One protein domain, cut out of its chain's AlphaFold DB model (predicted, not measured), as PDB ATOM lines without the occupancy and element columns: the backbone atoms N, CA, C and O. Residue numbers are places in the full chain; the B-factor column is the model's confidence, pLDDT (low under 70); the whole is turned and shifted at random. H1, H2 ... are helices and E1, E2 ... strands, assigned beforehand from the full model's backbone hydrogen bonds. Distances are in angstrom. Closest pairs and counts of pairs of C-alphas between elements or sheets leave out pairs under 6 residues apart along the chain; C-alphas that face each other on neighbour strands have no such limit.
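Overview. This is residues 16 to 179 of the 477 residues of a protein of Testudinibacter aquarius (UniProt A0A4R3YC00). The model is L-shaped: the long helix H1 leads out from a narrow, strongly twisted sheet, and H2 and H3 come back along it one after the other, making a long two-layer helical arm. In the sheet, E1 has E2 on one side and E5 and E6 on the other, while the small hairpin E3 and E4 lies by the corner of the L. The printed part has 164 residues, with named elements in the order E1 H1 H2 H3 E2 E3 E4 E5 E6, of mixed class. It is extended, with a radius of gyration of the C-alphas of 27.6 A and spans of 94 by 44 by 19 A.

Arrangement. E1, residues 16 to 26, is antiparallel to E2, residues 125 to 130 (N 22 and O 127, 2.9 A), to E5, residues 166 to 168 (N 25 and O 167, 2.9 A), and to E6, residues 174 to 178 (N 18 and O 175, 2.7 A). H1, residues 30 to 68, is not on this sheet. With its residues 57 to 68 alone H1 touches H2, residues 75 to 91, a helical hairpin at a shallow tilt of 12 degrees, opposite ways; the closest C-alphas, of Glu 61 and Ile 85, are 5.9 A apart. With residues 36 to 46 alone it touches H3, residues 97 to 109, also at 12 degrees, opposite ways; the closest C-alphas, of Tyr 43 and Arg 100, are 6.0 A apart. H2 and H3 are apart. Every O i to N i+4 pair is within hydrogen-bond range in H2 and H3, and 34 of 35 in H1. E3, residues 153 to 155, and E4, residues 162 to 164, form an antiparallel hairpin (N 154 and O 163, 2.8 A); E4 runs on into E5 at 65 degrees.

Along the chain. E1 begins at C-alpha 16 (124.691, 113.411, 161.566) and is 30.2 A long. H1 measures 56.8 A, ending at C-alpha 68 (178.664, 67.530, 138.584); H2 measures 24.8 A and H3 18.5 A. E6 ends at C-alpha 178 (127.961, 116.885, 157.124).

Size, cuts and confidence. The C-alphas farthest apart, of Asn 72 and Asp 134, are 94.4 A apart; residues 71 to 76 stand free. The printed part has no cut. The links H3 to E2 and E2 to E3 are long. The pLDDT is under 70 at residues 93 to 95, 114 to 115 and 171 to 172.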
ATOM      1  N   ALA A  16     125.899 114.033 161.042       73.50
ATOM      2  CA  ALA A  16     124.691 113.411 161.566       73.50
ATOM      3  C   ALA A  16     124.132 112.338 160.612       73.50
ATOM      4  O   ALA A  16     124.327 112.415 159.396       73.50
ATOM      5  N   ALA A  17     123.462 111.327 161.172       78.00
ATOM      6  CA  ALA A  17     122.937 110.147 160.477       78.00
ATOM      7  C   ALA A  17     121.944 110.492 159.351       78.00
ATOM      8  O   ALA A  17     120.849 110.975 159.595       78.00
ATOM      9  N   ALA A  18     122.308 110.345 158.088       82.81
ATOM     10  CA  ALA A  18     121.456 110.680 156.945       82.81
ATOM     11  C   ALA A  18     120.492 109.552 156.537       82.81
ATOM     12  O   ALA A  18     119.622 109.777 155.698       82.81
ATOM     13  N   GLY A  19     120.638 108.366 157.117       87.25
ATOM     14  CA  GLY A  19     119.817 107.193 156.851       87.25
ATOM     15  C   GLY A  19     120.564 105.917 157.210       87.25
ATOM     16  O   GLY A  19     121.676 105.967 157.745       87.25
ATOM     17  N   HIS A  20     119.977 104.780 156.860       88.50
ATOM     18  CA  HIS A  20     120.584 103.468 157.061       88.50
ATOM     19  C   HIS A  20     121.282 102.989 155.792       88.50
ATOM     20  O   HIS A  20     120.788 103.182 154.680       88.50
ATOM     21  N   SER A  21     122.439 102.359 155.960       91.44
ATOM     22  CA  SER A  21     123.040 101.536 154.918       91.44
ATOM     23  C   SER A  21     122.633 100.098 155.196       91.44
ATOM     24  O   SER A  21     122.916  99.574 156.269       91.44
ATOM     25  N   ILE A  22     121.931  99.467 154.262       92.19
ATOM     26  CA  ILE A  22     121.471  98.089 154.417       92.19
ATOM     27  C   ILE A  22     122.361  97.199 153.567       92.19
ATOM     28  O   ILE A  22     122.488  97.420 152.361       92.19
ATOM     29  N   ALA A  23     122.994  96.228 154.217       92.19
ATOM     30  CA  ALA A  23     123.867  95.249 153.597       92.19
ATOM     31  C   ALA A  23     123.109  93.939 153.377       92.19
ATOM     32  O   ALA A  23     122.360  93.493 154.247       92.19
ATOM     33  N   TYR A  24     123.286  93.342 152.206       92.62
ATOM     34  CA  TYR A  24     122.654  92.083 151.846       92.62
ATOM     35  C   TYR A  24     123.555  91.256 150.931       92.62
ATOM     36  O   TYR A  24     124.383  91.788 150.190       92.62
ATOM     37  N   GLU A  25     123.354  89.949 150.971       91.75
ATOM     38  CA  GLU A  25     123.990  88.976 150.089       91.75
ATOM     39  C   GLU A  25     122.924  88.269 149.258       91.75
ATOM     40  O   GLU A  25     121.730  88.305 149.577       91.75
ATOM     41  N   ARG A  26     123.356  87.644 148.162       93.19
ATOM     42  CA  ARG A  26     122.479  86.922 147.244       93.19
ATOM     43  C   ARG A  26     122.810  85.433 147.253       93.19
ATOM     44  O   ARG A  26     123.967  85.054 147.103       93.19
ATOM     45  N   VAL A  27     121.781  84.597 147.324       93.81
ATOM     46  CA  VAL A  27     121.889  83.152 147.108       93.81
ATOM     47  C   VAL A  27     122.262  82.881 145.646       93.81
ATOM     48  O   VAL A  27     121.662  83.429 144.710       93.81
ATOM     49  N   LEU A  28     123.250  82.014 145.440       92.56
ATOM     50  CA  LEU A  28     123.654  81.565 144.112       92.56
ATOM     51  C   LEU A  28     122.607  80.621 143.517       92.56
ATOM     52  O   LEU A  28     122.002  79.808 144.209       92.56
ATOM     53  N   SER A  29     122.415  80.682 142.205       92.56
ATOM     54  CA  SER A  29     121.695  79.633 141.484       92.56
ATOM     55  C   SER A  29     122.526  78.348 141.425       92.56
ATOM     56  O   SER A  29     123.754  78.383 141.514       92.56
ATOM     57  N   GLN A  30     121.870  77.209 141.184       92.62
ATOM     58  CA  GLN A  30     122.569  75.928 141.029       92.62
ATOM     59  C   GLN A  30     123.652  75.986 139.942       92.62
ATOM     60  O   GLN A  30     124.772  75.542 140.157       92.62
ATOM     61  N   LYS A  31     123.358  76.629 138.806       93.38
ATOM     62  CA  LYS A  31     124.320  76.787 137.707       93.38
ATOM     63  C   LYS A  31     125.560  77.588 138.126       93.38
ATOM     64  O   LYS A  31     126.679  77.235 137.751       93.38
ATOM     65  N   GLU A  32     125.370  78.674 138.874       92.38
ATOM     66  CA  GLU A  32     126.476  79.487 139.397       92.38
ATOM     67  C   GLU A  32     127.308  78.690 140.406       92.38
ATOM     68  O   GLU A  32     128.537  78.727 140.355       92.38
ATOM     69  N   TRP A  33     126.649  77.910 141.267       92.25
ATOM     70  CA  TRP A  33     127.306  77.035 142.233       92.25
ATOM     71  C   TRP A  33     128.144  75.939 141.570       92.25
ATOM     72  O   TRP A  33     129.293  75.720 141.960       92.25
ATOM     73  N   ASP A  34     127.608  75.286 140.541       92.50
ATOM     74  CA  ASP A  34     128.311  74.243 139.793       92.50
ATOM     75  C   ASP A  34     129.532  74.827 139.066       92.50
ATOM     76  O   ASP A  34     130.624  74.258 139.117       92.50
ATOM     77  N   THR A  35     129.377  76.015 138.468       92.00
ATOM     78  CA  THR A  35     130.472  76.749 137.810       92.00
ATOM     79  C   THR A  35     131.574  77.102 138.808       92.00
ATOM     80  O   THR A  35     132.747  76.813 138.570       92.00
ATOM     81  N   ARG A  36     131.206  77.664 139.966       90.94
ATOM     82  CA  ARG A  36     132.144  77.946 141.061       90.94
ATOM     83  C   ARG A  36     132.833  76.670 141.544       90.94
ATOM     84  O   ARG A  36     134.027  76.688 141.816       90.94
ATOM     85  N   SER A  37     132.101  75.565 141.662       90.25
ATOM     86  CA  SER A  37     132.641  74.288 142.144       90.25
ATOM     87  C   SER A  37     133.654  73.690 141.172       90.25
ATOM     88  O   SER A  37     134.685  73.188 141.611       90.25
ATOM     89  N   ALA A  38     133.410  73.805 139.864       91.38
ATOM     90  CA  ALA A  38     134.378  73.436 138.837       91.38
ATOM     91  C   ALA A  38     135.644  74.305 138.912       91.38
ATOM     92  O   ALA A  38     136.740  73.760 138.966       91.38
ATOM     93  N   LEU A  39     135.499  75.632 139.016       90.56
ATOM     94  CA  LEU A  39     136.632  76.559 139.133       90.56
ATOM     95  C   LEU A  39     137.495  76.284 140.370       90.56
ATOM     96  O   LEU A  39     138.719  76.271 140.272       90.56
ATOM     97  N   VAL A  40     136.876  76.037 141.529       88.62
ATOM     98  CA  VAL A  40     137.613  75.696 142.758       88.62
ATOM     99  C   VAL A  40     138.319  74.349 142.620       88.62
ATOM    100  O   VAL A  40     139.477  74.234 143.001       88.62
ATOM    101  N   ARG A  41     137.675  73.349 142.004       90.31
ATOM    102  CA  ARG A  41     138.323  72.063 141.722       90.31
ATOM    103  C   ARG A  41     139.538  72.229 140.808       90.31
ATOM    104  O   ARG A  41     140.571  71.631 141.080       90.31
ATOM    105  N   ASP A  42     139.428  73.028 139.751       89.12
ATOM    106  CA  ASP A  42     140.534  73.278 138.819       89.12
ATOM    107  C   ASP A  42     141.674  74.055 139.503       89.12
ATOM    108  O   ASP A  42     142.851  73.770 139.276       89.12
ATOM    109  N   TYR A  43     141.330  74.989 140.398       88.25
ATOM    110  CA  TYR A  43     142.284  75.713 141.238       88.25
ATOM    111  C   TYR A  43     143.054  74.764 142.164       88.25
ATOM    112  O   TYR A  43     144.282  74.795 142.176       88.25
ATOM    113  N   ASP A  44     142.364  73.877 142.882       87.62
ATOM    114  CA  ASP A  44     142.997  72.903 143.779       87.62
ATOM    115  C   ASP A  44     143.846  71.888 142.994       87.62
ATOM    116  O   ASP A  44     144.977  71.587 143.374       87.62
ATOM    117  N   GLN A  45     143.357  71.418 141.839       87.62
ATOM    118  CA  GLN A  45     144.117  70.530 140.954       87.62
ATOM    119  C   GLN A  45     145.384  71.183 140.392       87.62
ATOM    120  O   GLN A  45     146.339  70.465 140.096       87.62
ATOM    121  N   SER A  46     145.423  72.511 140.242       87.00
ATOM    122  CA  SER A  46     146.628  73.206 139.771       87.00
ATOM    123  C   SER A  46     147.807  73.063 140.738       87.00
ATOM    124  O   SER A  46     148.927  72.882 140.277       87.00
ATOM    125  N   TYR A  47     147.559  73.046 142.055       84.94
ATOM    126  CA  TYR A  47     148.602  72.792 143.058       84.94
ATOM    127  C   TYR A  47     149.104  71.354 142.986       84.94
ATOM    128  O   TYR A  47     150.304  71.130 142.956       84.94
ATOM    129  N   VAL A  48     148.192  70.384 142.875       85.19
ATOM    130  CA  VAL A  48     148.568  68.964 142.774       85.19
ATOM    131  C   VAL A  48     149.427  68.710 141.534       85.19
ATOM    132  O   VAL A  48     150.410  67.978 141.603       85.19
ATOM    133  N   LYS A  49     149.078  69.313 140.391       83.94
ATOM    134  CA  LYS A  49     149.870  69.184 139.161       83.94
ATOM    135  C   LYS A  49     151.229  69.871 139.273       83.94
ATOM    136  O   LYS A  49     152.219  69.279 138.865       83.94
ATOM    137  N   GLU A  50     151.273  71.074 139.844       84.62
ATOM    138  CA  GLU A  50     152.519  71.802 140.107       84.62
ATOM    139  C   GLU A  50     153.449  71.002 141.028       84.62
ATOM    140  O   GLU A  50     154.636  70.888 140.744       84.62
ATOM    141  N   ASP A  51     152.915  70.375 142.079       83.81
ATOM    142  CA  ASP A  51     153.687  69.526 142.989       83.81
ATOM    143  C   ASP A  51     154.269  68.299 142.271       83.81
ATOM    144  O   ASP A  51     155.463  68.025 142.403       83.81
ATOM    145  N   VAL A  52     153.468  67.601 141.456       84.12
ATOM    146  CA  VAL A  52     153.928  66.440 140.668       84.12
ATOM    147  C   VAL A  52     154.994  66.841 139.644       84.12
ATOM    148  O   VAL A  52     156.018  66.168 139.520       84.12
ATOM    149  N   GLU A  53     154.796  67.940 138.912       83.12
ATOM    150  CA  GLU A  53     155.797  68.457 137.969       83.12
ATOM    151  C   GLU A  53     157.091  68.852 138.694       83.12
ATOM    152  O   GLU A  53     158.187  68.514 138.239       83.12
ATOM    153  N   ASN A  54     156.977  69.476 139.867       84.12
ATOM    154  CA  ASN A  54     158.116  69.842 140.702       84.12
ATOM    155  C   ASN A  54     158.881  68.626 141.235       84.12
ATOM    156  O   ASN A  54     160.105  68.698 141.358       84.12
ATOM    157  N   GLU A  55     158.215  67.508 141.534       84.94
ATOM    158  CA  GLU A  55     158.885  66.248 141.885       84.94
ATOM    159  C   GLU A  55     159.695  65.678 140.716       84.94
ATOM    160  O   GLU A  55     160.843  65.275 140.907       84.94
ATOM    161  N   VAL A  56     159.155  65.714 139.493       84.81
ATOM    162  CA  VAL A  56     159.887  65.285 138.287       84.81
ATOM    163  C   VAL A  56     161.106  66.176 138.036       84.81
ATOM    164  O   VAL A  56     162.180  65.670 137.707       84.81
ATOM    165  N   ILE A  57     160.972  67.495 138.211       85.06
ATOM    166  CA  ILE A  57     162.098  68.429 138.070       85.06
ATOM    167  C   ILE A  57     163.162  68.159 139.145       85.06
ATOM    168  O   ILE A  57     164.344  68.102 138.818       85.06
ATOM    169  N   LYS A  58     162.766  67.916 140.403       85.75
ATOM    170  CA  LYS A  58     163.697  67.544 141.487       85.75
ATOM    171  C   LYS A  58     164.478  66.266 141.175       85.75
ATOM    172  O   LYS A  58     165.667  66.212 141.470       85.75
ATOM    173  N   ALA A  59     163.837  65.257 140.583       86.00
ATOM    174  CA  ALA A  59     164.517  64.023 140.189       86.00
ATOM    175  C   ALA A  59     165.577  64.276 139.100       86.00
ATOM    176  O   ALA A  59     166.706  63.811 139.228       86.00
ATOM    177  N   LYS A  60     165.253  65.080 138.077       86.88
ATOM    178  CA  LYS A  60     166.210  65.471 137.024       86.88
ATOM    179  C   LYS A  60     167.370  66.310 137.554       86.88
ATOM    180  O   LYS A  60     168.506  66.114 137.141       86.88
ATOM    181  N   GLU A  61     167.096  67.239 138.466       86.56
ATOM    182  CA  GLU A  61     168.154  67.997 139.134       86.56
ATOM    183  C   GLU A  61     169.072  67.087 139.947       86.56
ATOM    184  O   GLU A  61     170.278  67.281 139.899       86.56
ATOM    185  N   ALA A  62     168.535  66.091 140.662       86.00
ATOM    186  CA  ALA A  62     169.351  65.140 141.415       86.00
ATOM    187  C   ALA A  62     170.313  64.362 140.499       86.00
ATOM    188  O   ALA A  62     171.491  64.248 140.825       86.00
ATOM    189  N   GLU A  63     169.851  63.916 139.324       88.62
ATOM    190  CA  GLU A  63     170.707  63.272 138.314       88.62
ATOM    191  C   GLU A  63     171.806  64.209 137.781       88.62
ATOM    192  O   GLU A  63     172.938  63.780 137.556       88.62
ATOM    193  N   LEU A  64     171.498  65.493 137.563       87.56
ATOM    194  CA  LEU A  64     172.491  66.481 137.122       87.56
ATOM    195  C   LEU A  64     173.495  66.809 138.233       87.56
ATOM    196  O   LEU A  64     174.688  66.894 137.958       87.56
ATOM    197  N   TRP A  65     173.044  66.926 139.484       85.69
ATOM    198  CA  TRP A  65     173.920  67.120 140.641       85.69
ATOM    199  C   TRP A  65     174.869  65.939 140.854       85.69
ATOM    200  O   TRP A  65     176.024  66.162 141.202       85.69
ATOM    201  N   GLU A  66     174.432  64.701 140.600       85.25
ATOM    202  CA  GLU A  66     175.325  63.535 140.612       85.25
ATOM    203  C   GLU A  66     176.391  63.605 139.510       85.25
ATOM    204  O   GLU A  66     177.540  63.244 139.759       85.25
ATOM    205  N   LYS A  67     176.054  64.118 138.317       84.50
ATOM    206  CA  LYS A  67     177.022  64.299 137.221       84.50
ATOM    207  C   LYS A  67     178.085  65.349 137.537       84.50
ATOM    208  O   LYS A  67     179.247  65.105 137.248       84.50
ATOM    209  N   VAL A  68     177.717  66.467 138.170       83.75
ATOM    210  CA  VAL A  68     178.664  67.530 138.584       83.75
ATOM    211  C   VAL A  68     179.739  67.015 139.555       83.75
ATOM    212  O   VAL A  68     180.798  67.622 139.684       83.75
ATOM    213  N   LEU A  69     179.497  65.891 140.237       82.44
ATOM    214  CA  LEU A  69     180.441  65.293 141.184       82.44
ATOM    215  C   LEU A  69     181.505  64.387 140.526       82.44
ATOM    216  O   LEU A  69     182.350  63.856 141.251       82.44
ATOM    217  N   ASP A  70     181.494  64.190 139.198       84.00
ATOM    218  CA  ASP A  70     182.534  63.424 138.493       84.00
ATOM    219  C   ASP A  70     183.862  64.213 138.448       84.00
ATOM    220  O   ASP A  70     183.923  65.285 137.844       84.00
ATOM    221  N   PRO A  71     184.956  63.698 139.047       78.44
ATOM    222  CA  PRO A  71     186.238  64.401 139.117       78.44
ATOM    223  C   PRO A  71     186.967  64.538 137.768       78.44
ATOM    224  O   PRO A  71     188.043  65.133 137.736       78.44
ATOM    225  N   ASN A  72     186.436  63.966 136.680       84.12
ATOM    226  CA  ASN A  72     187.045  64.013 135.347       84.12
ATOM    227  C   ASN A  72     186.436  65.069 134.406       84.12
ATOM    228  O   ASN A  72     186.864  65.145 133.254       84.12
ATOM    229  N   LEU A  73     185.452  65.851 134.862       82.69
ATOM    230  CA  LEU A  73     184.849  66.928 134.071       82.69
ATOM    231  C   LEU A  73     185.771  68.153 133.988       82.69
ATOM    232  O   LEU A  73     186.462  68.495 134.947       82.69
ATOM    233  N   SER A  74     185.763  68.824 132.837       85.62
ATOM    234  CA  SER A  74     186.390  70.138 132.657       85.62
ATOM    235  C   SER A  74     185.518  71.266 133.226       85.62
ATOM    236  O   SER A  74     184.305  71.112 133.363       85.62
ATOM    237  N   ASP A  75     186.127  72.417 133.528       83.06
ATOM    238  CA  ASP A  75     185.409  73.586 134.065       83.06
ATOM    239  C   ASP A  75     184.257  74.035 133.139       83.06
ATOM    240  O   ASP A  75     183.164  74.332 133.617       83.06
ATOM    241  N   ASP A  76     184.461  73.980 131.815       84.81
ATOM    242  CA  ASP A  76     183.437  74.320 130.816       84.81
ATOM    243  C   ASP A  76     182.225  73.359 130.871       84.81
ATOM    244  O   ASP A  76     181.079  73.781 130.709       84.81
ATOM    245  N   GLU A  77     182.451  72.065 131.136       85.06
ATOM    246  CA  GLU A  77     181.379  71.063 131.260       85.06
ATOM    247  C   GLU A  77     180.603  71.209 132.580       85.06
ATOM    248  O   GLU A  77     179.390  70.984 132.624       85.06
ATOM    249  N   VAL A  78     181.279  71.614 133.659       83.62
ATOM    250  CA  VAL A  78     180.640  71.924 134.950       83.62
ATOM    251  C   VAL A  78     179.747  73.160 134.833       83.62
ATOM    252  O   VAL A  78     178.629  73.158 135.366       83.62
ATOM    253  N   ASP A  79     180.199  74.188 134.116       86.88
ATOM    254  CA  ASP A  79     179.410  75.393 133.851       86.88
ATOM    255  C   ASP A  79     178.162  75.069 133.012       86.88
ATOM    256  O   ASP A  79     177.059  75.495 133.366       86.88
ATOM    257  N   GLU A  80     178.280  74.228 131.977       88.56
ATOM    258  CA  GLU A  80     177.136  73.811 131.153       88.56
ATOM    259  C   GLU A  80     176.080  73.033 131.964       88.56
ATOM    260  O   GLU A  80     174.876  73.289 131.850       88.56
ATOM    261  N   ILE A  81     176.501  72.108 132.835       85.56
ATOM    262  CA  ILE A  81     175.572  71.368 133.705       85.56
ATOM    263  C   ILE A  81     174.937  72.303 134.751       85.56
ATOM    264  O   ILE A  81     173.742  72.186 135.047       85.56
ATOM    265  N   SER A  82     175.695  73.268 135.275       85.56
ATOM    266  CA  SER A  82     175.193  74.273 136.221       85.56
ATOM    267  C   SER A  82     174.133  75.180 135.586       85.56
ATOM    268  O   SER A  82     173.109  75.466 136.217       85.56
ATOM    269  N   GLU A  83     174.309  75.577 134.321       88.19
ATOM    270  CA  GLU A  83     173.285  76.304 133.563       88.19
ATOM    271  C   GLU A  83     172.006  75.473 133.372       88.19
ATOM    272  O   GLU A  83     170.899  76.009 133.505       88.19
ATOM    273  N   GLN A  84     172.126  74.163 133.129       88.50
ATOM    274  CA  GLN A  84     170.972  73.260 133.017       88.50
ATOM    275  C   GLN A  84     170.205  73.126 134.340       88.50
ATOM    276  O   GLN A  84     168.973  73.192 134.343       88.50
ATOM    277  N   ILE A  85     170.908  72.997 135.470       85.44
ATOM    278  CA  ILE A  85     170.293  72.980 136.808       85.44
ATOM    279  C   ILE A  85     169.571  74.306 137.071       85.44
ATOM    280  O   ILE A  85     168.418  74.312 137.506       85.44
ATOM    281  N   TRP A  86     170.200  75.437 136.748       83.25
ATOM    282  CA  TRP A  86     169.588  76.752 136.936       83.25
ATOM    283  C   TRP A  86     168.357  76.969 136.044       83.25
ATOM    284  O   TRP A  86     167.385  77.614 136.451       83.25
ATOM    285  N   ALA A  87     168.358  76.406 134.834       84.56
ATOM    286  CA  ALA A  87     167.198  76.415 133.951       84.56
ATOM    287  C   ALA A  87     166.029  75.579 134.506       84.56
ATOM    288  O   ALA A  87     164.876  76.000 134.378       84.56
ATOM    289  N   LEU A  88     166.306  74.436 135.144       83.62
ATOM    290  CA  LEU A  88     165.297  73.597 135.806       83.62
ATOM    291  C   LEU A  88     164.721  74.260 137.064       83.62
ATOM    292  O   LEU A  88     163.501  74.270 137.242       83.62
ATOM    293  N   ASP A  89     165.558  74.899 137.882       80.19
ATOM    294  CA  ASP A  89     165.105  75.605 139.086       80.19
ATOM    295  C   ASP A  89     164.148  76.760 138.735       80.19
ATOM    296  O   ASP A  89     163.094  76.941 139.354       80.19
ATOM    297  N   LYS A  90     164.423  77.471 137.632       78.06
ATOM    298  CA  LYS A  90     163.501  78.474 137.074       78.06
ATOM    299  C   LYS A  90     162.152  77.898 136.635       78.06
ATOM    300  O   LYS A  90     161.160  78.625 136.667       78.06
ATOM    301  N   GLN A  91     162.081  76.631 136.226       75.56
ATOM    302  CA  GLN A  91     160.829  76.003 135.783       75.56
ATOM    303  C   GLN A  91     159.900  75.635 136.951       75.56
ATOM    304  O   GLN A  91     158.683  75.698 136.776       75.56
ATOM    305  N   LYS A  92     160.433  75.353 138.151       70.06
ATOM    306  CA  LYS A  92     159.639  74.922 139.324       70.06
ATOM    307  C   LYS A  92     158.594  75.924 139.833       70.06
ATOM    308  O   LYS A  92     157.739  75.584 140.649       70.06
ATOM    309  N   SER A  93     158.685  77.184 139.414       57.94
ATOM    310  CA  SER A  93     157.898  78.290 139.977       57.94
ATOM    311  C   SER A  93     156.927  78.956 138.989       57.94
ATOM    312  O   SER A  93     156.220  79.890 139.368       57.94
ATOM    313  N   GLY A  94     156.874  78.513 137.724       60.16
ATOM    314  CA  GLY A  94     156.356  79.357 136.637       60.16
ATOM    315  C   GLY A  94     154.997  79.001 136.022       60.16
ATOM    316  O   GLY A  94     154.355  79.882 135.454       60.16
ATOM    317  N   GLY A  95     154.539  77.747 136.085       67.44
ATOM    318  CA  GLY A  95     153.480  77.271 135.175       67.44
ATOM    319  C   GLY A  95     152.047  77.651 135.563       67.44
ATOM    320  O   GLY A  95     151.258  78.101 134.732       67.44
ATOM    321  N   TYR A  96     151.692  77.498 136.841       73.69
ATOM    322  CA  TYR A  96     150.291  77.539 137.287       73.69
ATOM    323  C   TYR A  96     149.876  78.871 137.937       73.69
ATOM    324  O   TYR A  96     148.737  79.028 138.383       73.69
ATOM    325  N   GLY A  97     150.778  79.856 138.013       79.31
ATOM    326  CA  GLY A  97     150.504  81.178 138.594       79.31
ATOM    327  C   GLY A  97     149.429  81.970 137.839       79.31
ATOM    328  O   GLY A  97     148.483  82.466 138.454       79.31
ATOM    329  N   GLU A  98     149.527  82.038 136.509       82.19
ATOM    330  CA  GLU A  98     148.566  82.771 135.669       82.19
ATOM    331  C   GLU A  98     147.190  82.085 135.620       82.19
ATOM    332  O   GLU A  98     146.173  82.761 135.756       82.19
ATOM    333  N   LEU A  99     147.134  80.746 135.564       84.38
ATOM    334  CA  LEU A  99     145.870  80.000 135.654       84.38
ATOM    335  C   LEU A  99     145.145  80.281 136.979       84.38
ATOM    336  O   LEU A  99     143.952  80.585 136.999       84.38
ATOM    337  N   ARG A 100     145.869  80.217 138.104       87.94
ATOM    338  CA  ARG A 100     145.311  80.511 139.435       87.94
ATOM    339  C   ARG A 100     144.805  81.949 139.531       87.94
ATOM    340  O   ARG A 100     143.768  82.191 140.151       87.94
ATOM    341  N   LYS A 101     145.507  82.900 138.913       88.12
ATOM    342  CA  LYS A 101     145.095  84.306 138.835       88.12
ATOM    343  C   LYS A 101     143.816  84.469 138.014       88.12
ATOM    344  O   LYS A 101     142.885  85.101 138.503       88.12
ATOM    345  N   GLU A 102     143.728  83.839 136.844       89.56
ATOM    346  CA  GLU A 102     142.528  83.852 135.997       89.56
ATOM    347  C   GLU A 102     141.315  83.250 136.721       89.56
ATOM    348  O   GLU A 102     140.233  83.842 136.724       89.56
ATOM    349  N   ILE A 103     141.490  82.104 137.391       89.38
ATOM    350  CA  ILE A 103     140.419  81.469 138.168       89.38
ATOM    351  C   ILE A 103     139.945  82.392 139.298       89.38
ATOM    352  O   ILE A 103     138.739  82.574 139.469       89.38
ATOM    353  N   ARG A 104     140.861  83.029 140.042       87.75
ATOM    354  CA  ARG A 104     140.494  84.006 141.083       87.75
ATOM    355  C   ARG A 104     139.745  85.209 140.513       87.75
ATOM    356  O   ARG A 104     138.796  85.667 141.147       87.75
ATOM    357  N   THR A 105     140.130  85.711 139.340       89.69
ATOM    358  CA  THR A 105     139.395  86.784 138.655       89.69
ATOM    359  C   THR A 105     137.973  86.337 138.325       89.69
ATOM    360  O   THR A 105     137.033  87.009 138.732       89.69
ATOM    361  N   LYS A 106     137.794  85.155 137.716       89.75
ATOM    362  CA  LYS A 106     136.458  84.608 137.415       89.75
ATOM    363  C   LYS A 106     135.606  84.431 138.674       89.75
ATOM    364  O   LYS A 106     134.441  84.819 138.680       89.75
ATOM    365  N   LEU A 107     136.184  83.898 139.753       88.94
ATOM    366  CA  LEU A 107     135.494  83.778 141.041       88.94
ATOM    367  C   LEU A 107     135.100  85.155 141.599       88.94
ATOM    368  O   LEU A 107     133.987  85.317 142.090       88.94
ATOM    369  N   THR A 108     135.961  86.165 141.473       88.06
ATOM    370  CA  THR A 108     135.682  87.540 141.925       88.06
ATOM    371  C   THR A 108     134.572  88.201 141.102       88.06
ATOM    372  O   THR A 108     133.687  88.838 141.676       88.06
ATOM    373  N   ASP A 109     134.566  88.008 139.781       87.62
ATOM    374  CA  ASP A 109     133.536  88.534 138.874       87.62
ATOM    375  C   ASP A 109     132.157  87.916 139.153       87.62
ATOM    376  O   ASP A 109     131.135  88.593 139.042       87.62
ATOM    377  N   MET A 110     132.130  86.657 139.603       86.50
ATOM    378  CA  MET A 110     130.929  85.980 140.105       86.50
ATOM    379  C   MET A 110     130.503  86.431 141.515       86.50
ATOM    380  O   MET A 110     129.485  85.965 142.017       86.50
ATOM    381  N   GLY A 111     131.265  87.306 142.180       84.25
ATOM    382  CA  GLY A 111     131.000  87.737 143.555       84.25
ATOM    383  C   GLY A 111     131.479  86.760 144.637       84.25
ATOM    384  O   GLY A 111     131.053  86.877 145.782       84.25
ATOM    385  N   CYS A 112     132.371  85.823 144.302       85.69
ATOM    386  CA  CYS A 112     132.915  84.772 145.171       85.69
ATOM    387  C   CYS A 112     134.367  85.027 145.596       85.69
ATOM    388  O   CYS A 112     135.225  84.155 145.448       85.69
ATOM    389  N   SER A 113     134.667  86.215 146.121       72.62
ATOM    390  CA  SER A 113     136.042  86.617 146.458       72.62
ATOM    391  C   SER A 113     136.729  85.719 147.503       72.62
ATOM    392  O   SER A 113     137.951  85.614 147.495       72.62
ATOM    393  N   ASN A 114     135.964  85.057 148.382       67.75
ATOM    394  CA  ASN A 114     136.419  84.110 149.409       67.75
ATOM    395  C   ASN A 114     135.762  82.720 149.245       67.75
ATOM    396  O   ASN A 114     135.574  81.988 150.225       67.75
ATOM    397  N   ASN A 115     135.468  82.342 147.995       68.62
ATOM    398  CA  ASN A 115     134.899  81.062 147.568       68.62
ATOM    399  C   ASN A 115     133.386  80.856 147.798       68.62
ATOM    400  O   ASN A 115     132.954  79.702 147.774       68.62
ATOM    401  N   CYS A 116     132.583  81.912 147.960       78.06
ATOM    402  CA  CYS A 116     131.120  81.873 148.105       78.06
ATOM    403  C   CYS A 116     130.664  80.878 149.174       78.06
ATOM    404  O   CYS A 116     130.174  79.782 148.880       78.06
ATOM    405  N   LYS A 117     130.906  81.203 150.445       73.69
ATOM    406  CA  LYS A 117     130.561  80.283 151.538       73.69
ATOM    407  C   LYS A 117     129.038  80.132 151.651       73.69
ATOM    408  O   LYS A 117     128.276  81.041 151.360       73.69
ATOM    409  N   PHE A 118     128.587  78.949 152.069       83.81
ATOM    410  CA  PHE A 118     127.171  78.650 152.338       83.81
ATOM    411  C   PHE A 118     126.191  78.773 151.151       83.81
ATOM    412  O   PHE A 118     124.985  78.877 151.367       83.81
ATOM    413  N   GLY A 119     126.672  78.723 149.903       87.31
ATOM    414  CA  GLY A 119     125.806  78.861 148.722       87.31
ATOM    415  C   GLY A 119     125.434  80.310 148.386       87.31
ATOM    416  O   GLY A 119     124.497  80.531 147.620       87.31
ATOM    417  N   MET A 120     126.149  81.284 148.953       89.44
ATOM    418  CA  MET A 120     125.878  82.720 148.844       89.44
ATOM    419  C   MET A 120     127.029  83.439 148.135       89.44
ATOM    420  O   MET A 120     128.173  82.997 148.222       89.44
ATOM    421  N   GLU A 121     126.737  84.550 147.457       90.12
ATOM    422  CA  GLU A 121     127.756  85.523 147.046       90.12
ATOM    423  C   GLU A 121     128.498  86.056 148.284       90.12
ATOM    424  O   GLU A 121     127.857  86.514 149.222       90.12
ATOM    425  N   ASP A 122     129.836  86.084 148.263       82.94
ATOM    426  CA  ASP A 122     130.619  86.766 149.311       82.94
ATOM    427  C   ASP A 122     130.608  88.295 149.129       82.94
ATOM    428  O   ASP A 122     131.032  89.062 149.999       82.94
ATOM    429  N   LYS A 123     130.207  88.763 147.943       85.38
ATOM    430  CA  LYS A 123     130.121  90.184 147.632       85.38
ATOM    431  C   LYS A 123     128.901  90.786 148.321       85.38
ATOM    432  O   LYS A 123     127.805  90.805 147.767       85.38
ATOM    433  N   VAL A 124     129.135  91.374 149.488       87.56
ATOM    434  CA  VAL A 124     128.129  92.170 150.195       87.56
ATOM    435  C   VAL A 124     127.712  93.358 149.331       87.56
ATOM    436  O   VAL A 124     128.505  94.252 149.014       87.56
ATOM    437  N   GLN A 125     126.441  93.373 148.953       90.12
ATOM    438  CA  GLN A 125     125.812  94.490 148.270       90.12
ATOM    439  C   GLN A 125     125.204  95.431 149.306       90.12
ATOM    440  O   GLN A 125     124.816  95.017 150.398       90.12
ATOM    441  N   THR A 126     125.131  96.721 148.981       91.75
ATOM    442  CA  THR A 126     124.549  97.718 149.883       91.75
ATOM    443  C   THR A 126     123.603  98.647 149.145       91.75
ATOM    444  O   THR A 126     123.862  99.042 148.007       91.75
ATOM    445  N   PHE A 127     122.518  99.034 149.808       92.62
ATOM    446  CA  PHE A 127     121.674 100.142 149.372       92.62
ATOM    447  C   PHE A 127     121.466 101.134 150.515       92.62
ATOM    448  O   PHE A 127     121.564 100.793 151.696       92.62
ATOM    449  N   LYS A 128     121.196 102.389 150.155       92.69
ATOM    450  CA  LYS A 128     120.938 103.463 151.116       92.69
ATOM    451  C   LYS A 128     119.442 103.645 151.295       92.69
ATOM    452  O   LYS A 128     118.721 103.801 150.315       92.69
ATOM    453  N   LEU A 129     119.015 103.695 152.547       92.25
ATOM    454  CA  LEU A 129     117.652 103.988 152.953       92.25
ATOM    455  C   LEU A 129     117.643 105.351 153.673       92.25
ATOM    456  O   LEU A 129     117.980 105.418 154.858       92.25
ATOM    457  N   PRO A 130     117.353 106.454 152.959       91.38
ATOM    458  CA  PRO A 130     117.527 107.802 153.483       91.38
ATOM    459  C   PRO A 130     116.456 108.176 154.506       91.38
ATOM    460  O   PRO A 130     115.293 107.792 154.392       91.38
ATOM    461  N   PHE A 131     116.832 109.010 155.472       87.75
ATOM    462  CA  PHE A 131     115.867 109.692 156.323       87.75
ATOM    463  C   PHE A 131     115.246 110.886 155.602       87.75
ATOM    464  O   PHE A 131     115.940 111.708 155.000       87.75
ATOM    465  N   HIS A 132     113.926 111.003 155.713       87.81
ATOM    466  CA  HIS A 132     113.163 112.138 155.195       87.81
ATOM    467  C   HIS A 132     113.130 113.291 156.193       87.81
ATOM    468  O   HIS A 132     113.744 113.240 157.257       87.81
ATOM    469  N   SER A 133     112.402 114.358 155.868       82.06
ATOM    470  CA  SER A 133     112.286 115.542 156.722       82.06
ATOM    471  C   SER A 133     111.661 115.279 158.098       82.06
ATOM    472  O   SER A 133     111.828 116.119 158.981       82.06
ATOM    473  N   ASP A 134     110.988 114.139 158.297       80.62
ATOM    474  CA  ASP A 134     110.477 113.644 159.585       80.62
ATOM    475  C   ASP A 134     111.455 112.701 160.310       80.62
ATOM    476  O   ASP A 134     111.164 112.215 161.400       80.62
ATOM    477  N   GLY A 135     112.635 112.461 159.736       81.69
ATOM    478  CA  GLY A 135     113.670 111.620 160.324       81.69
ATOM    479  C   GLY A 135     113.373 110.129 160.265       81.69
ATOM    480  O   GLY A 135     113.968 109.391 161.044       81.69
ATOM    481  N   ARG A 136     112.458 109.697 159.388       86.75
ATOM    482  CA  ARG A 136     112.139 108.286 159.159       86.75
ATOM    483  C   ARG A 136     112.462 107.876 157.722       86.75
ATOM    484  O   ARG A 136     112.339 108.705 156.813       86.75
ATOM    485  N   PRO A 137     112.829 106.610 157.492       90.44
ATOM    486  CA  PRO A 137     112.879 106.065 156.148       90.44
ATOM    487  C   PRO A 137     111.467 105.839 155.590       90.44
ATOM    488  O   PRO A 137     110.487 105.724 156.337       90.44
ATOM    489  N   ARG A 138     111.341 105.769 154.259       92.94
ATOM    490  CA  ARG A 138     110.078 105.438 153.586       92.94
ATOM    491  C   ARG A 138     110.180 104.097 152.892       92.94
ATOM    492  O   ARG A 138     111.158 103.806 152.214       92.94
ATOM    493  N   ALA A 139     109.110 103.318 152.987       93.69
ATOM    494  CA  ALA A 139     108.986 102.044 152.295       93.69
ATOM    495  C   ALA A 139     109.149 102.202 150.767       93.69
ATOM    496  O   ALA A 139     109.681 101.315 150.120       93.69
ATOM    497  N   ALA A 140     108.783 103.356 150.197       94.38
ATOM    498  CA  ALA A 140     108.964 103.647 148.772       94.38
ATOM    499  C   ALA A 140     110.438 103.725 148.316       94.38
ATOM    500  O   ALA A 140     110.724 103.429 147.155       94.38
ATOM    501  N   ASP A 141     111.373 104.083 149.204       95.06
ATOM    502  CA  ASP A 141     112.804 104.157 148.866       95.06
ATOM    503  C   ASP A 141     113.501 102.801 148.980       95.06
ATOM    504  O   ASP A 141     114.650 102.648 148.569       95.06
ATOM    505  N   ASN A 142     112.824 101.808 149.560       95.38
ATOM    506  CA  ASN A 142     113.367 100.473 149.698       95.38
ATOM    507  C   ASN A 142     113.191  99.705 148.368       95.38
ATOM    508  O   ASN A 142     112.050  99.497 147.940       95.38
ATOM    509  N   PRO A 143     114.283  99.235 147.732       95.69
ATOM    510  CA  PRO A 143     114.228  98.552 146.441       95.69
ATOM    511  C   PRO A 143     113.442  97.233 146.474       95.69
ATOM    512  O   PRO A 143     112.890  96.835 145.450       95.69
ATOM    513  N   PHE A 144     113.358  96.570 147.629       95.12
ATOM    514  CA  PHE A 144     112.596  95.333 147.808       95.12
ATOM    515  C   PHE A 144     111.094  95.584 147.951       95.12
ATOM    516  O   PHE A 144     110.283  94.780 147.498       95.12
ATOM    517  N   VAL A 145     110.704  96.719 148.541       94.19
ATOM    518  CA  VAL A 145     109.289  97.103 148.671       94.19
ATOM    519  C   VAL A 145     108.766  97.725 147.377       94.19
ATOM    520  O   VAL A 145     107.651  97.423 146.958       94.19
ATOM    521  N   ASN A 146     109.546  98.599 146.733       93.25
ATOM    522  CA  ASN A 146     109.124  99.281 145.507       93.25
ATOM    523  C   ASN A 146     109.213  98.398 144.246       93.25
ATOM    524  O   ASN A 146     108.744  98.801 143.183       93.25
ATOM    525  N   GLY A 147     109.781  97.195 144.367       91.50
ATOM    526  CA  GLY A 147     109.826  96.184 143.312       91.50
ATOM    527  C   GLY A 147     111.025  96.277 142.366       91.50
ATOM    528  O   GLY A 147     111.092  95.485 141.425       91.50
ATOM    529  N   THR A 148     111.975  97.188 142.610       94.56
ATOM    530  CA  THR A 148     113.244  97.261 141.860       94.56
ATOM    531  C   THR A 148     114.055  95.975 142.023       94.56
ATOM    532  O   THR A 148     114.616  95.463 141.056       94.56
ATOM    533  N   LEU A 149     114.082  95.425 143.239       94.06
ATOM    534  CA  LEU A 149     114.649  94.119 143.550       94.06
ATOM    535  C   LEU A 149     113.532  93.188 144.016       94.06
ATOM    536  O   LEU A 149     112.735  93.532 144.884       94.06
ATOM    537  N   LYS A 150     113.473  91.983 143.448       92.62
ATOM    538  CA  LYS A 150     112.488  90.967 143.832       92.62
ATOM    539  C   LYS A 150     113.153  89.921 144.709       92.62
ATOM    540  O   LYS A 150     113.994  89.161 144.232       92.62
ATOM    541  N   ASN A 151     112.760  89.878 145.978       93.56
ATOM    542  CA  ASN A 151     113.246  88.876 146.917       93.56
ATOM    543  C   ASN A 151     112.373  87.615 146.878       93.56
ATOM    544  O   ASN A 151     111.540  87.371 147.747       93.56
ATOM    545  N   GLU A 152     112.506  86.861 145.791       93.06
ATOM    546  CA  GLU A 152     111.802  85.596 145.596       93.06
ATOM    547  C   GLU A 152     112.398  84.469 146.449       93.06
ATOM    548  O   GLU A 152     113.532  84.544 146.921       93.06
ATOM    549  N   THR A 153     111.623  83.407 146.645       93.75
ATOM    550  CA  THR A 153     112.107  82.201 147.315       93.75
ATOM    551  C   THR A 153     112.881  81.332 146.327       93.75
ATOM    552  O   THR A 153     112.364  80.999 145.261       93.75
ATOM    553  N   VAL A 154     114.105  80.950 146.685       94.44
ATOM    554  CA  VAL A 154     115.011  80.121 145.876       94.44
ATOM    555  C   VAL A 154     115.536  78.944 146.693       94.44
ATOM    556  O   VAL A 154     115.488  78.954 147.921       94.44
ATOM    557  N   ILE A 155     116.034  77.915 146.011       95.25
ATOM    558  CA  ILE A 155     116.688  76.779 146.664       95.25
ATOM    559  C   ILE A 155     118.170  77.111 146.812       95.25
ATOM    560  O   ILE A 155     118.843  77.365 145.815       95.25
ATOM    561  N   ASN A 156     118.673  77.098 148.044       94.31
ATOM    562  CA  ASN A 156     120.095  77.249 148.308       94.31
ATOM    563  C   ASN A 156     120.846  76.028 147.735       94.31
ATOM    564  O   ASN A 156     120.537  74.894 148.118       94.31
ATOM    565  N   PRO A 157     121.823  76.228 146.835       92.75
ATOM    566  CA  PRO A 157     122.441  75.143 146.073       92.75
ATOM    567  C   PRO A 157     123.359  74.251 146.918       92.75
ATOM    568  O   PRO A 157     123.678  73.137 146.516       92.75
ATOM    569  N   LEU A 158     123.778  74.723 148.098       90.44
ATOM    570  CA  LEU A 158     124.564  73.931 149.037       90.44
ATOM    571  C   LEU A 158     123.671  73.152 150.009       90.44
ATOM    572  O   LEU A 158     123.922  71.979 150.271       90.44
ATOM    573  N   THR A 159     122.659  73.806 150.592       91.44
ATOM    574  CA  THR A 159     121.852  73.207 151.673       91.44
ATOM    575  C   THR A 159     120.601  72.485 151.173       91.44
ATOM    576  O   THR A 159     120.002  71.717 151.928       91.44
ATOM    577  N   GLY A 160     120.166  72.755 149.939       92.19
ATOM    578  CA  GLY A 160     118.905  72.271 149.374       92.19
ATOM    579  C   GLY A 160     117.654  72.887 150.015       92.19
ATOM    580  O   GLY A 160     116.539  72.458 149.720       92.19
ATOM    581  N   LYS A 161     117.808  73.870 150.912       92.62
ATOM    582  CA  LYS A 161     116.690  74.510 151.613       92.62
ATOM    583  C   LYS A 161     116.091  75.645 150.792       92.62
ATOM    584  O   LYS A 161     116.778  76.317 150.031       92.62
ATOM    585  N   SER A 162     114.795  75.860 150.990       93.06
ATOM    586  CA  SER A 162     114.043  76.971 150.412       93.06
ATOM    587  C   SER A 162     114.246  78.234 151.258       93.06
ATOM    588  O   SER A 162     113.877  78.249 152.434       93.06
ATOM    589  N   GLU A 163     114.867  79.263 150.685       91.44
ATOM    590  CA  GLU A 163     115.334  80.473 151.374       91.44
ATOM    591  C   GLU A 163     115.033  81.738 150.546       91.44
ATOM    592  O   GLU A 163     114.687  81.664 149.367       91.44
ATOM    593  N   ALA A 164     115.131  82.922 151.157       92.94
ATOM    594  CA  ALA A 164     115.014  84.185 150.427       92.94
ATOM    595  C   ALA A 164     116.256  84.399 149.545       92.94
ATOM    596  O   ALA A 164     117.380  84.193 150.004       92.94
ATOM    597  N   LYS A 165     116.057  84.817 148.289       94.31
ATOM    598  CA  LYS A 165     117.139  85.067 147.324       94.31
ATOM    599  C   LYS A 165     118.142  86.098 147.813       94.31
ATOM    600  O   LYS A 165     119.328  85.942 147.559       94.31
ATOM    601  N   TYR A 166     117.662  87.145 148.469       94.38
ATOM    602  CA  TYR A 166     118.480  88.159 149.110       94.38
ATOM    603  C   TYR A 166     118.287  88.058 150.616       94.38
ATOM    604  O   TYR A 166     117.150  88.013 151.094       94.38
ATOM    605  N   GLN A 167     119.388  88.026 151.355       91.88
ATOM    606  CA  GLN A 167     119.372  87.903 152.811       91.88
ATOM    607  C   GLN A 167     120.150  89.062 153.413       91.88
ATOM    608  O   GLN A 167     121.204  89.439 152.894       91.88
ATOM    609  N   GLN A 168     119.617  89.661 154.474       89.06
ATOM    610  CA  GLN A 168     120.297  90.759 155.142       89.06
ATOM    611  C   GLN A 168     121.544  90.246 155.871       89.06
ATOM    612  O   GLN A 168     121.489  89.249 156.592       89.06
ATOM    613  N   VAL A 169     122.659  90.967 155.739       84.94
ATOM    614  CA  VAL A 169     123.931  90.607 156.379       84.94
ATOM    615  C   VAL A 169     124.381  91.740 157.288       84.94
ATOM    616  O   VAL A 169     124.933  92.747 156.849       84.94
ATOM    617  N   GLY A 170     124.098  91.575 158.582       70.06
ATOM    618  CA  GLY A 170     124.346  92.580 159.614       70.06
ATOM    619  C   GLY A 170     123.455  93.826 159.504       70.06
ATOM    620  O   GLY A 170     122.632  93.980 158.598       70.06
ATOM    621  N   SER A 171     123.618  94.754 160.448       61.50
ATOM    622  CA  SER A 171     123.142  96.127 160.273       61.50
ATOM    623  C   SER A 171     124.276  96.920 159.625       61.50
ATOM    624  O   SER A 171     125.327  97.114 160.227       61.50
ATOM    625  N   GLY A 172     124.105  97.395 158.388       62.34
ATOM    626  CA  GLY A 172     125.138  98.199 157.712       62.34
ATOM    627  C   GLY A 172     125.358  99.586 158.344       62.34
ATOM    628  O   GLY A 172     126.082 100.413 157.790       62.34
ATOM    629  N   GLY A 173     124.762  99.829 159.515       75.00
ATOM    630  CA  GLY A 173     124.885 101.042 160.302       75.00
ATOM    631  C   GLY A 173     124.166 102.238 159.687       75.00
ATOM    632  O   GLY A 173     123.527 102.176 158.634       75.00
ATOM    633  N   GLU A 174     124.269 103.366 160.376       82.81
ATOM    634  CA  GLU A 174     123.880 104.655 159.823       82.81
ATOM    635  C   GLU A 174     125.007 105.196 158.940       82.81
ATOM    636  O   GLU A 174     126.183 105.143 159.306       82.81
ATOM    637  N   TYR A 175     124.660 105.783 157.795       85.75
ATOM    638  CA  TYR A 175     125.611 106.614 157.060       85.75
ATOM    639  C   TYR A 175     125.386 108.077 157.419       85.75
ATOM    640  O   TYR A 175     124.263 108.519 157.642       85.75
ATOM    641  N   TYR A 176     126.463 108.854 157.460       83.00
ATOM    642  CA  TYR A 176     126.436 110.217 157.980       83.00
ATOM    643  C   TYR A 176     126.642 111.238 156.863       83.00
ATOM    644  O   TYR A 176     127.399 111.002 155.924       83.00
ATOM    645  N   THR A 177     126.007 112.398 156.997       79.88
ATOM    646  CA  THR A 177     126.287 113.583 156.177       79.88
ATOM    647  C   THR A 177     126.815 114.715 157.051       79.88
ATOM    648  O   THR A 177     126.584 114.730 158.265       79.88
ATOM    649  N   THR A 178     127.542 115.652 156.450       79.00
ATOM    650  CA  THR A 178     127.961 116.885 157.124       79.00
ATOM    651  C   THR A 178     126.725 117.691 157.513       79.00
ATOM    652  O   THR A 178     125.867 117.964 156.673       79.00
ATOM    653  N   LEU A 179     126.638 118.087 158.785       70.00
ATOM    654  CA  LEU A 179     125.591 118.979 159.278       70.00
ATOM    655  C   LEU A 179     125.801 120.379 158.713       70.00
ATOM    656  O   LEU A 179     126.814 121.027 158.992       70.00
TER     657      LEU A 179